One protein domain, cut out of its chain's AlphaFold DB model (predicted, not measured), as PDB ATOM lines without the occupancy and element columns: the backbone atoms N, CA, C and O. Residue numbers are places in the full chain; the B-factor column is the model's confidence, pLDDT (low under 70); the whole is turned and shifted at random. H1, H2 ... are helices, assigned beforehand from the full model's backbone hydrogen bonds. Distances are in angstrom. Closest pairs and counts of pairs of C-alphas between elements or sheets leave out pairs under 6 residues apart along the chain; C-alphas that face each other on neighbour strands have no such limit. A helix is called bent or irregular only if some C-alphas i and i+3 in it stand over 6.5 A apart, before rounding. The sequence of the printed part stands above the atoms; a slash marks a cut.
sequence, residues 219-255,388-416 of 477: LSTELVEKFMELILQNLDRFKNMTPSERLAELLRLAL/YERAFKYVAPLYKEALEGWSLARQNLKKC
ATOM      1  N   LEU A 219      14.631 -24.267 -12.640       53.12
ATOM      2  CA  LEU A 219      13.717 -23.236 -13.141       53.12
ATOM      3  C   LEU A 219      14.071 -22.974 -14.604       53.12
ATOM      4  O   LEU A 219      15.232 -22.706 -14.915       53.12
ATOM      5  N   SER A 220      13.098 -23.067 -15.514       75.38
ATOM      6  CA  SER A 220      13.390 -22.826 -16.925       75.38
ATOM      7  C   SER A 220      13.940 -21.410 -17.093       75.38
ATOM      8  O   SER A 220      13.431 -20.445 -16.520       75.38
ATOM      9  N   THR A 221      15.004 -21.270 -17.878       69.06
ATOM     10  CA  THR A 221      15.653 -19.974 -18.119       69.06
ATOM     11  C   THR A 221      14.680 -18.934 -18.677       69.06
ATOM     12  O   THR A 221      14.820 -17.747 -18.406       69.06
ATOM     13  N   GLU A 222      13.663 -19.394 -19.407       78.81
ATOM     14  CA  GLU A 222      12.570 -18.578 -19.932       78.81
ATOM     15  C   GLU A 222      11.682 -17.993 -18.817       78.81
ATOM     16  O   GLU A 222      11.226 -16.856 -18.927       78.81
ATOM     17  N   LEU A 223      11.450 -18.735 -17.727       80.25
ATOM     18  CA  LEU A 223      10.683 -18.243 -16.580       80.25
ATOM     19  C   LEU A 223      11.435 -17.113 -15.869       80.25
ATOM     20  O   LEU A 223      10.829 -16.096 -15.540       80.25
ATOM     21  N   VAL A 224      12.748 -17.271 -15.670       79.69
ATOM     22  CA  VAL A 224      13.592 -16.252 -15.027       79.69
ATOM     23  C   VAL A 224      13.655 -14.984 -15.879       79.69
ATOM     24  O   VAL A 224      13.464 -13.892 -15.352       79.69
ATOM     25  N   GLU A 225      13.845 -15.109 -17.194       81.25
ATOM     26  CA  GLU A 225      13.840 -13.958 -18.109       81.25
ATOM     27  C   GLU A 225      12.507 -13.213 -18.086       81.25
ATOM     28  O   GLU A 225      12.493 -12.003 -17.866       81.25
ATOM     29  N   LYS A 226      11.381 -13.927 -18.216       86.19
ATOM     30  CA  LYS A 226      10.049 -13.307 -18.162       86.19
ATOM     31  C   LYS A 226       9.784 -12.638 -16.820       86.19
ATOM     32  O   LYS A 226       9.176 -11.574 -16.774       86.19
ATOM     33  N   PHE A 227      10.250 -13.237 -15.728       84.75
ATOM     34  CA  PHE A 227      10.113 -12.664 -14.394       84.75
ATOM     35  C   PHE A 227      10.941 -11.378 -14.233       84.75
ATOM     36  O   PHE A 227      10.450 -10.390 -13.686       84.75
ATOM     37  N   MET A 228      12.166 -11.349 -14.763       83.69
ATOM     38  CA  MET A 228      13.012 -10.152 -14.747       83.69
ATOM     39  C   MET A 228      12.481  -9.054 -15.671       83.69
ATOM     40  O   MET A 228      12.458  -7.887 -15.280       83.69
ATOM     41  N   GLU A 229      11.984  -9.404 -16.858       88.81
ATOM     42  CA  GLU A 229      11.283  -8.460 -17.734       88.81
ATOM     43  C   GLU A 229      10.061  -7.855 -17.036       88.81
ATOM     44  O   GLU A 229       9.863  -6.641 -17.097       88.81
ATOM     45  N   LEU A 230       9.292  -8.668 -16.307       89.88
ATOM     46  CA  LEU A 230       8.142  -8.211 -15.529       89.88
ATOM     47  C   LEU A 230       8.548  -7.200 -14.447       89.88
ATOM     48  O   LEU A 230       7.868  -6.183 -14.281       89.88
ATOM     49  N   ILE A 231       9.662  -7.446 -13.743       89.75
ATOM     50  CA  ILE A 231      10.229  -6.503 -12.768       89.75
ATOM     51  C   ILE A 231      10.576  -5.185 -13.458       89.75
ATOM     52  O   ILE A 231      10.121  -4.127 -13.020       89.75
ATOM     53  N   LEU A 232      11.358  -5.250 -14.539       89.19
ATOM     54  CA  LEU A 232      11.876  -4.075 -15.239       89.19
ATOM     55  C   LEU A 232      10.760  -3.215 -15.839       89.19
ATOM     56  O   LEU A 232      10.781  -1.995 -15.680       89.19
ATOM     57  N   GLN A 233       9.758  -3.838 -16.464       93.31
ATOM     58  CA  GLN A 233       8.613  -3.141 -17.062       93.31
ATOM     59  C   GLN A 233       7.738  -2.419 -16.027       93.31
ATOM     60  O   GLN A 233       6.993  -1.511 -16.387       93.31
ATOM     61  N   ASN A 234       7.826  -2.797 -14.747       94.38
ATOM     62  CA  ASN A 234       6.984  -2.255 -13.681       94.38
ATOM     63  C   ASN A 234       7.769  -1.472 -12.612       94.38
ATOM     64  O   ASN A 234       7.175  -1.060 -11.614       94.38
ATOM     65  N   LEU A 235       9.064  -1.190 -12.815       89.38
ATOM     66  CA  LEU A 235       9.890  -0.450 -11.845       89.38
ATOM     67  C   LEU A 235       9.294   0.910 -11.452       89.38
ATOM     68  O   LEU A 235       9.235   1.234 -10.264       89.38
ATOM     69  N   ASP A 236       8.790   1.676 -12.422       90.50
ATOM     70  CA  ASP A 236       8.157   2.973 -12.150       90.50
ATOM     71  C   ASP A 236       6.874   2.825 -11.323       90.50
ATOM     72  O   ASP A 236       6.593   3.642 -10.441       90.50
ATOM     73  N   ARG A 237       6.125   1.739 -11.546       92.38
ATOM     74  CA  ARG A 237       4.909   1.410 -10.793       92.38
ATOM     75  C   ARG A 237       5.231   1.020  -9.347       92.38
ATOM     76  O   ARG A 237       4.464   1.339  -8.442       92.38
ATOM     77  N   PHE A 238       6.391   0.405  -9.117       94.25
ATOM     78  CA  PHE A 238       6.856  -0.010  -7.791       94.25
ATOM     79  C   PHE A 238       7.440   1.126  -6.941       94.25
ATOM     80  O   PHE A 238       7.526   0.980  -5.716       94.25
ATOM     81  N   LYS A 239       7.815   2.263  -7.544       92.25
ATOM     82  CA  LYS A 239       8.514   3.370  -6.863       92.25
ATOM     83  C   LYS A 239       7.780   3.893  -5.621       92.25
ATOM     84  O   LYS A 239       8.421   4.218  -4.627       92.25
ATOM     85  N   ASN A 240       6.448   3.901  -5.652       92.88
ATOM     86  CA  ASN A 240       5.608   4.417  -4.564       92.88
ATOM     87  C   ASN A 240       4.941   3.316  -3.720       92.88
ATOM     88  O   ASN A 240       4.086   3.622  -2.897       92.88
ATOM     89  N   MET A 241       5.310   2.050  -3.930       94.31
ATOM     90  CA  MET A 241       4.763   0.903  -3.203       94.31
ATOM     91  C   MET A 241       5.696   0.470  -2.071       94.31
ATOM     92  O   MET A 241       6.924   0.504  -2.216       94.31
ATOM     93  N   THR A 242       5.115   0.008  -0.969       92.38
ATOM     94  CA  THR A 242       5.829  -0.700   0.101       92.38
ATOM     95  C   THR A 242       6.380  -2.044  -0.403       92.38
ATOM     96  O   THR A 242       5.867  -2.596  -1.378       92.38
ATOM     97  N   PRO A 243       7.403  -2.635   0.244       87.50
ATOM     98  CA  PRO A 243       7.952  -3.927  -0.179       87.50
ATOM     99  C   PRO A 243       6.911  -5.055  -0.289       87.50
ATOM    100  O   PRO A 243       6.966  -5.853  -1.223       87.50
ATOM    101  N   SER A 244       5.933  -5.098   0.622       78.19
ATOM    102  CA  SER A 244       4.827  -6.065   0.583       78.19
ATOM    103  C   SER A 244       3.875  -5.825  -0.589       78.19
ATOM    104  O   SER A 244       3.463  -6.782  -1.238       78.19
ATOM    105  N   GLU A 245       3.560  -4.564  -0.900       91.75
ATOM    106  CA  GLU A 245       2.735  -4.207  -2.064       91.75
ATOM    107  C   GLU A 245       3.452  -4.525  -3.377       91.75
ATOM    108  O   GLU A 245       2.820  -5.023  -4.303       91.75
ATOM    109  N   ARG A 246       4.776  -4.322  -3.449       90.62
ATOM    110  CA  ARG A 246       5.579  -4.708  -4.620       90.62
ATOM    111  C   ARG A 246       5.513  -6.203  -4.872       90.62
ATOM    112  O   ARG A 246       5.280  -6.603  -6.003       90.62
ATOM    113  N   LEU A 247       5.692  -7.023  -3.836       84.88
ATOM    114  CA  LEU A 247       5.594  -8.475  -3.971       84.88
ATOM    115  C   LEU A 247       4.182  -8.898  -4.397       84.88
ATOM    116  O   LEU A 247       4.046  -9.697  -5.317       84.88
ATOM    117  N   ALA A 248       3.143  -8.352  -3.759       88.00
ATOM    118  CA  ALA A 248       1.758  -8.669  -4.098       88.00
ATOM    119  C   ALA A 248       1.419  -8.280  -5.547       88.00
ATOM    120  O   ALA A 248       0.852  -9.086  -6.283       88.00
ATOM    121  N   GLU A 249       1.815  -7.082  -5.980       93.50
ATOM    122  CA  GLU A 249       1.589  -6.609  -7.347       93.50
ATOM    123  C   GLU A 249       2.401  -7.415  -8.363       93.50
ATOM    124  O   GLU A 249       1.914  -7.719  -9.448       93.50
ATOM    125  N   LEU A 250       3.616  -7.821  -8.007       91.25
ATOM    126  CA  LEU A 250       4.464  -8.619  -8.876       91.25
ATOM    127  C   LEU A 250       3.927 -10.044  -9.060       91.25
ATOM    128  O   LEU A 250       3.894 -10.545 -10.183       91.25
ATOM    129  N   LEU A 251       3.431 -10.670  -7.989       88.12
ATOM    130  CA  LEU A 251       2.715 -11.945  -8.069       88.12
ATOM    131  C   LEU A 251       1.425 -11.804  -8.889       88.12
ATOM    132  O   LEU A 251       1.144 -12.650  -9.736       88.12
ATOM    133  N   ARG A 252       0.669 -10.711  -8.698       94.44
ATOM    134  CA  ARG A 252      -0.535 -10.404  -9.488       94.44
ATOM    135  C   ARG A 252      -0.214 -10.302 -10.979       94.44
ATOM    136  O   ARG A 252      -0.906 -10.910 -11.786       94.44
ATOM    137  N   LEU A 253       0.843  -9.573 -11.336       92.44
ATOM    138  CA  LEU A 253       1.302  -9.399 -12.715       92.44
ATOM    139  C   LEU A 253       1.811 -10.709 -13.330       92.44
ATOM    140  O   LEU A 253       1.536 -10.983 -14.495       92.44
ATOM    141  N   ALA A 254       2.505 -11.544 -12.555       87.31
ATOM    142  CA  ALA A 254       2.969 -12.849 -13.021       87.31
ATOM    143  C   ALA A 254       1.792 -13.800 -13.304       87.31
ATOM    144  O   ALA A 254       1.797 -14.511 -14.310       87.31
ATOM    145  N   LEU A 255       0.756 -13.763 -12.460       86.31
ATOM    146  CA  LEU A 255      -0.496 -14.499 -12.667       86.31
ATOM    147  C   LEU A 255      -1.324 -13.933 -13.832       86.31
ATOM    148  O   LEU A 255      -1.984 -14.679 -14.550       86.31
ATOM    149  N   TYR A 388      15.970   6.617  -4.426       59.19
ATOM    150  CA  TYR A 388      15.892   5.686  -5.557       59.19
ATOM    151  C   TYR A 388      16.917   5.986  -6.646       59.19
ATOM    152  O   TYR A 388      17.375   5.065  -7.312       59.19
ATOM    153  N   GLU A 389      17.275   7.253  -6.842       63.00
ATOM    154  CA  GLU A 389      18.189   7.660  -7.906       63.00
ATOM    155  C   GLU A 389      19.622   7.234  -7.581       63.00
ATOM    156  O   GLU A 389      20.327   6.689  -8.434       63.00
ATOM    157  N   ARG A 390      20.017   7.363  -6.310       65.00
ATOM    158  CA  ARG A 390      21.284   6.825  -5.816       65.00
ATOM    159  C   ARG A 390      21.302   5.298  -5.855       65.00
ATOM    160  O   ARG A 390      22.247   4.738  -6.404       65.00
ATOM    161  N   ALA A 391      20.272   4.626  -5.339       60.22
ATOM    162  CA  ALA A 391      20.201   3.162  -5.354       60.22
ATOM    163  C   ALA A 391      20.245   2.602  -6.786       60.22
ATOM    164  O   ALA A 391      21.016   1.690  -7.074       60.22
ATOM    165  N   PHE A 392      19.495   3.202  -7.713       62.28
ATOM    166  CA  PHE A 392      19.502   2.815  -9.121       62.28
ATOM    167  C   PHE A 392      20.882   3.003  -9.760       62.28
ATOM    168  O   PHE A 392      21.346   2.121 -10.478       62.28
ATOM    169  N   LYS A 393      21.590   4.095  -9.445       75.38
ATOM    170  CA  LYS A 393      22.950   4.344  -9.946       75.38
ATOM    171  C   LYS A 393      23.966   3.286  -9.492       75.38
ATOM    172  O   LYS A 393      24.901   3.010 -10.238       75.38
ATOM    173  N   TYR A 394      23.784   2.693  -8.310       68.38
ATOM    174  CA  TYR A 394      24.638   1.607  -7.809       68.38
ATOM    175  C   TYR A 394      24.208   0.221  -8.309       68.38
ATOM    176  O   TYR A 394      25.060  -0.614  -8.595       68.38
ATOM    177  N   VAL A 395      22.904  -0.029  -8.443       63.34
ATOM    178  CA  VAL A 395      22.372  -1.350  -8.819       63.34
ATOM    179  C   VAL A 395      22.399  -1.579 -10.334       63.34
ATOM    180  O   VAL A 395      22.677  -2.690 -10.773       63.34
ATOM    181  N   ALA A 396      22.166  -0.547 -11.149       67.56
ATOM    182  CA  ALA A 396      22.167  -0.659 -12.608       67.56
ATOM    183  C   ALA A 396      23.473  -1.232 -13.210       67.56
ATOM    184  O   ALA A 396      23.366  -2.110 -14.068       67.56
ATOM    185  N   PRO A 397      24.691  -0.811 -12.802       72.81
ATOM    186  CA  PRO A 397      25.924  -1.401 -13.326       72.81
ATOM    187  C   PRO A 397      26.116  -2.859 -12.891       72.81
ATOM    188  O   PRO A 397      26.447  -3.680 -13.738       72.81
ATOM    189  N   LEU A 398      25.808  -3.206 -11.634       65.88
ATOM    190  CA  LEU A 398      25.867  -4.593 -11.144       65.88
ATOM    191  C   LEU A 398      24.892  -5.504 -11.900       65.88
ATOM    192  O   LEU A 398      25.199  -6.648 -12.221       65.88
ATOM    193  N   TYR A 399      23.709  -4.985 -12.224       67.62
ATOM    194  CA  TYR A 399      22.720  -5.703 -13.018       67.62
ATOM    195  C   TYR A 399      23.165  -5.897 -14.476       67.62
ATOM    196  O   TYR A 399      22.943  -6.950 -15.071       67.62
ATOM    197  N   LYS A 400      23.816  -4.889 -15.062       77.69
ATOM    198  CA  LYS A 400      24.390  -4.980 -16.409       77.69
ATOM    199  C   LYS A 400      25.518  -6.014 -16.463       77.69
ATOM    200  O   LYS A 400      25.529  -6.835 -17.374       77.69
ATOM    201  N   GLU A 401      26.398  -6.015 -15.466       77.94
ATOM    202  CA  GLU A 401      27.458  -7.014 -15.289       77.94
ATOM    203  C   GLU A 401      26.878  -8.429 -15.132       77.94
ATOM    204  O   GLU A 401      27.323  -9.355 -15.808       77.94
ATOM    205  N   ALA A 402      25.802  -8.582 -14.347       66.38
ATOM    206  CA  ALA A 402      25.064  -9.840 -14.211       66.38
ATOM    207  C   ALA A 402      24.582 -10.387 -15.558       66.38
ATOM    208  O   ALA A 402      24.785 -11.559 -15.878       66.38
ATOM    209  N   LEU A 403      23.935  -9.532 -16.357       70.56
ATOM    210  CA  LEU A 403      23.412  -9.907 -17.670       70.56
ATOM    211  C   LEU A 403      24.534 -10.254 -18.660       70.56
ATOM    212  O   LEU A 403      24.377 -11.177 -19.461       70.56
ATOM    213  N   GLU A 404      25.661  -9.545 -18.607       80.38
ATOM    214  CA  GLU A 404      26.829  -9.809 -19.454       80.38
ATOM    215  C   GLU A 404      27.520 -11.126 -19.066       80.38
ATOM    216  O   GLU A 404      27.769 -11.960 -19.944       80.38
ATOM    217  N   GLY A 405      27.732 -11.370 -17.770       75.44
ATOM    218  CA  GLY A 405      28.270 -12.631 -17.252       75.44
ATOM    219  C   GLY A 405      27.373 -13.822 -17.592       75.44
ATOM    220  O   GLY A 405      27.846 -14.852 -18.074       75.44
ATOM    221  N   TRP A 406      26.057 -13.653 -17.457       63.50
ATOM    222  CA  TRP A 406      25.077 -14.672 -17.831       63.50
ATOM    223  C   TRP A 406      25.063 -14.961 -19.341       63.50
ATOM    224  O   TRP A 406      25.007 -16.118 -19.767       63.50
ATOM    225  N   SER A 407      25.161 -13.922 -20.175       74.69
ATOM    226  CA  SER A 407      25.272 -14.059 -21.634       74.69
ATOM    227  C   SER A 407      26.536 -14.832 -22.038       74.69
ATOM    228  O   SER A 407      26.478 -15.720 -22.895       74.69
ATOM    229  N   LEU A 408      27.667 -14.563 -21.378       79.81
ATOM    230  CA  LEU A 408      28.919 -15.288 -21.592       79.81
ATOM    231  C   LEU A 408      28.811 -16.758 -21.156       79.81
ATOM    232  O   LEU A 408      29.207 -17.650 -21.911       79.81
ATOM    233  N   ALA A 409      28.213 -17.021 -19.991       70.44
ATOM    234  CA  ALA A 409      27.951 -18.376 -19.508       70.44
ATOM    235  C   ALA A 409      27.102 -19.176 -20.512       70.44
ATOM    236  O   ALA A 409      27.449 -20.310 -20.843       70.44
ATOM    237  N   ARG A 410      26.067 -18.563 -21.107       73.38
ATOM    238  CA  ARG A 410      25.273 -19.187 -22.183       73.38
ATOM    239  C   ARG A 410      26.087 -19.520 -23.424       73.38
ATOM    240  O   ARG A 410      25.896 -20.585 -24.006       73.38
ATOM    241  N   GLN A 411      26.975 -18.626 -23.856       78.62
ATOM    242  CA  GLN A 411      27.838 -18.912 -25.004       78.62
ATOM    243  C   GLN A 411      28.773 -20.090 -24.720       78.62
ATOM    244  O   GLN A 411      28.996 -20.913 -25.608       78.62
ATOM    245  N   ASN A 412      29.290 -20.196 -23.496       76.56
ATOM    246  CA  ASN A 412      30.145 -21.309 -23.091       76.56
ATOM    247  C   ASN A 412      29.361 -22.621 -23.002       76.56
ATOM    248  O   ASN A 412      29.804 -23.616 -23.570       76.56
ATOM    249  N   LEU A 413      28.167 -22.607 -22.405       73.50
ATOM    250  CA  LEU A 413      27.270 -23.765 -22.372       73.50
ATOM    251  C   LEU A 413      26.947 -24.253 -23.791       73.50
ATOM    252  O   LEU A 413      27.047 -25.443 -24.080       73.50
ATOM    253  N   LYS A 414      26.637 -23.324 -24.704       82.50
ATOM    254  CA  LYS A 414      26.367 -23.643 -26.108       82.50
ATOM    255  C   LYS A 414      27.578 -24.272 -26.801       82.50
ATOM    256  O   LYS A 414      27.418 -25.266 -27.499       82.50
ATOM    257  N   LYS A 415      28.791 -23.755 -26.573       82.75
ATOM    258  CA  LYS A 415      30.030 -24.356 -27.099       82.75
ATOM    259  C   LYS A 415      30.274 -25.757 -26.537       82.75
ATOM    260  O   LYS A 415      30.709 -26.631 -27.279       82.75
ATOM    261  N   CYS A 416      29.995 -25.981 -25.252       77.12
ATOM    262  CA  CYS A 416      30.091 -27.307 -24.639       77.12
ATOM    263  C   CYS A 416      29.090 -28.282 -25.266       77.12
ATOM    264  O   CYS A 416      29.461 -29.411 -25.579       77.12
TER     265      CYS A 416
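What this domain is: This is residues 219 to 255 and 388 to 416 of the 477 residues of the protein "Protein CBG26141" of Caenorhabditis briggsae (UniProt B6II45). A small helical hook and one long separate helix make up this model: H1 leads through the short turn of helix H2 into H3, which folds back steeply tilted toward H1, while the long H4 stands off from these three without touching any of them. H4 runs along the longest axis and stands free over residues 389 to 416, with a kink near residue 395. The printed part has 66 residues with four named helices, in the order H1, H2, H3, H4, and no named strand; the class is all helix. The whole is loose, with a radius of gyration of the C-alphas of 14.5 A, and flat, spanning 44 by 31 by 15 A.

How they stand to each other: H1, residues 221 to 233, touches H3, residues 243 to 255, with 5 pairs of C-alphas within 8 A. They touch with residues 227 to 231 of H1 and residues 250 to 254 of H3 alone, and the closest C-alphas of the two are those of Ile 231 and Leu 250, 7.3 A apart. The two run opposite ways at a steep tilt of 56 degrees. H2, residues 235 to 238, and H1 meet only through their link. H2 and H3 are close but not clearly touching: their closest C-alphas, those of Phe 238 and Arg 246, are 5.8 A apart. H4, residues 388 to 416, is apart from H1, H2 and H3. In H1 and H3 every O i to N i+4 pair is within hydrogen-bond range, in H4 23 of 25 are, and H2 is too short for such a pair.

Where its parts are: Residues 219 and 220 come before H1, which begins with C-alpha 221 at (15.653, -19.974, -18.119) and is 18.3 A long from first to last C-alpha. H2 has four residues. H3 is 18.4 A long and ends with C-alpha 255 at (-0.496, -14.499, -12.667). H4 is 40.7 A long, from C-alpha 388 at (15.892, 5.686, -5.557) to C-alpha 416 at (30.091, -27.307, -24.639). It has a kink of 32 degrees near residue 395, but is neither bent nor irregular, though only just: C-alphas 394 and 397 are 6.4 A apart.

The domain as a whole: The two C-alphas farthest apart are those of Asn 240 and Cys 416, at 44.8 A. Residues 256 to 387 are not printed, and C-alphas 255 and 388 are 27.0 A apart across this cut. Of the links that are printed whole, H1 to H2 and H2 to H3 are tight. The mean pLDDT of the printed part is 80.0; 14 residues are under 70, among them residues 388 to 392 and 394 to 396 in H4.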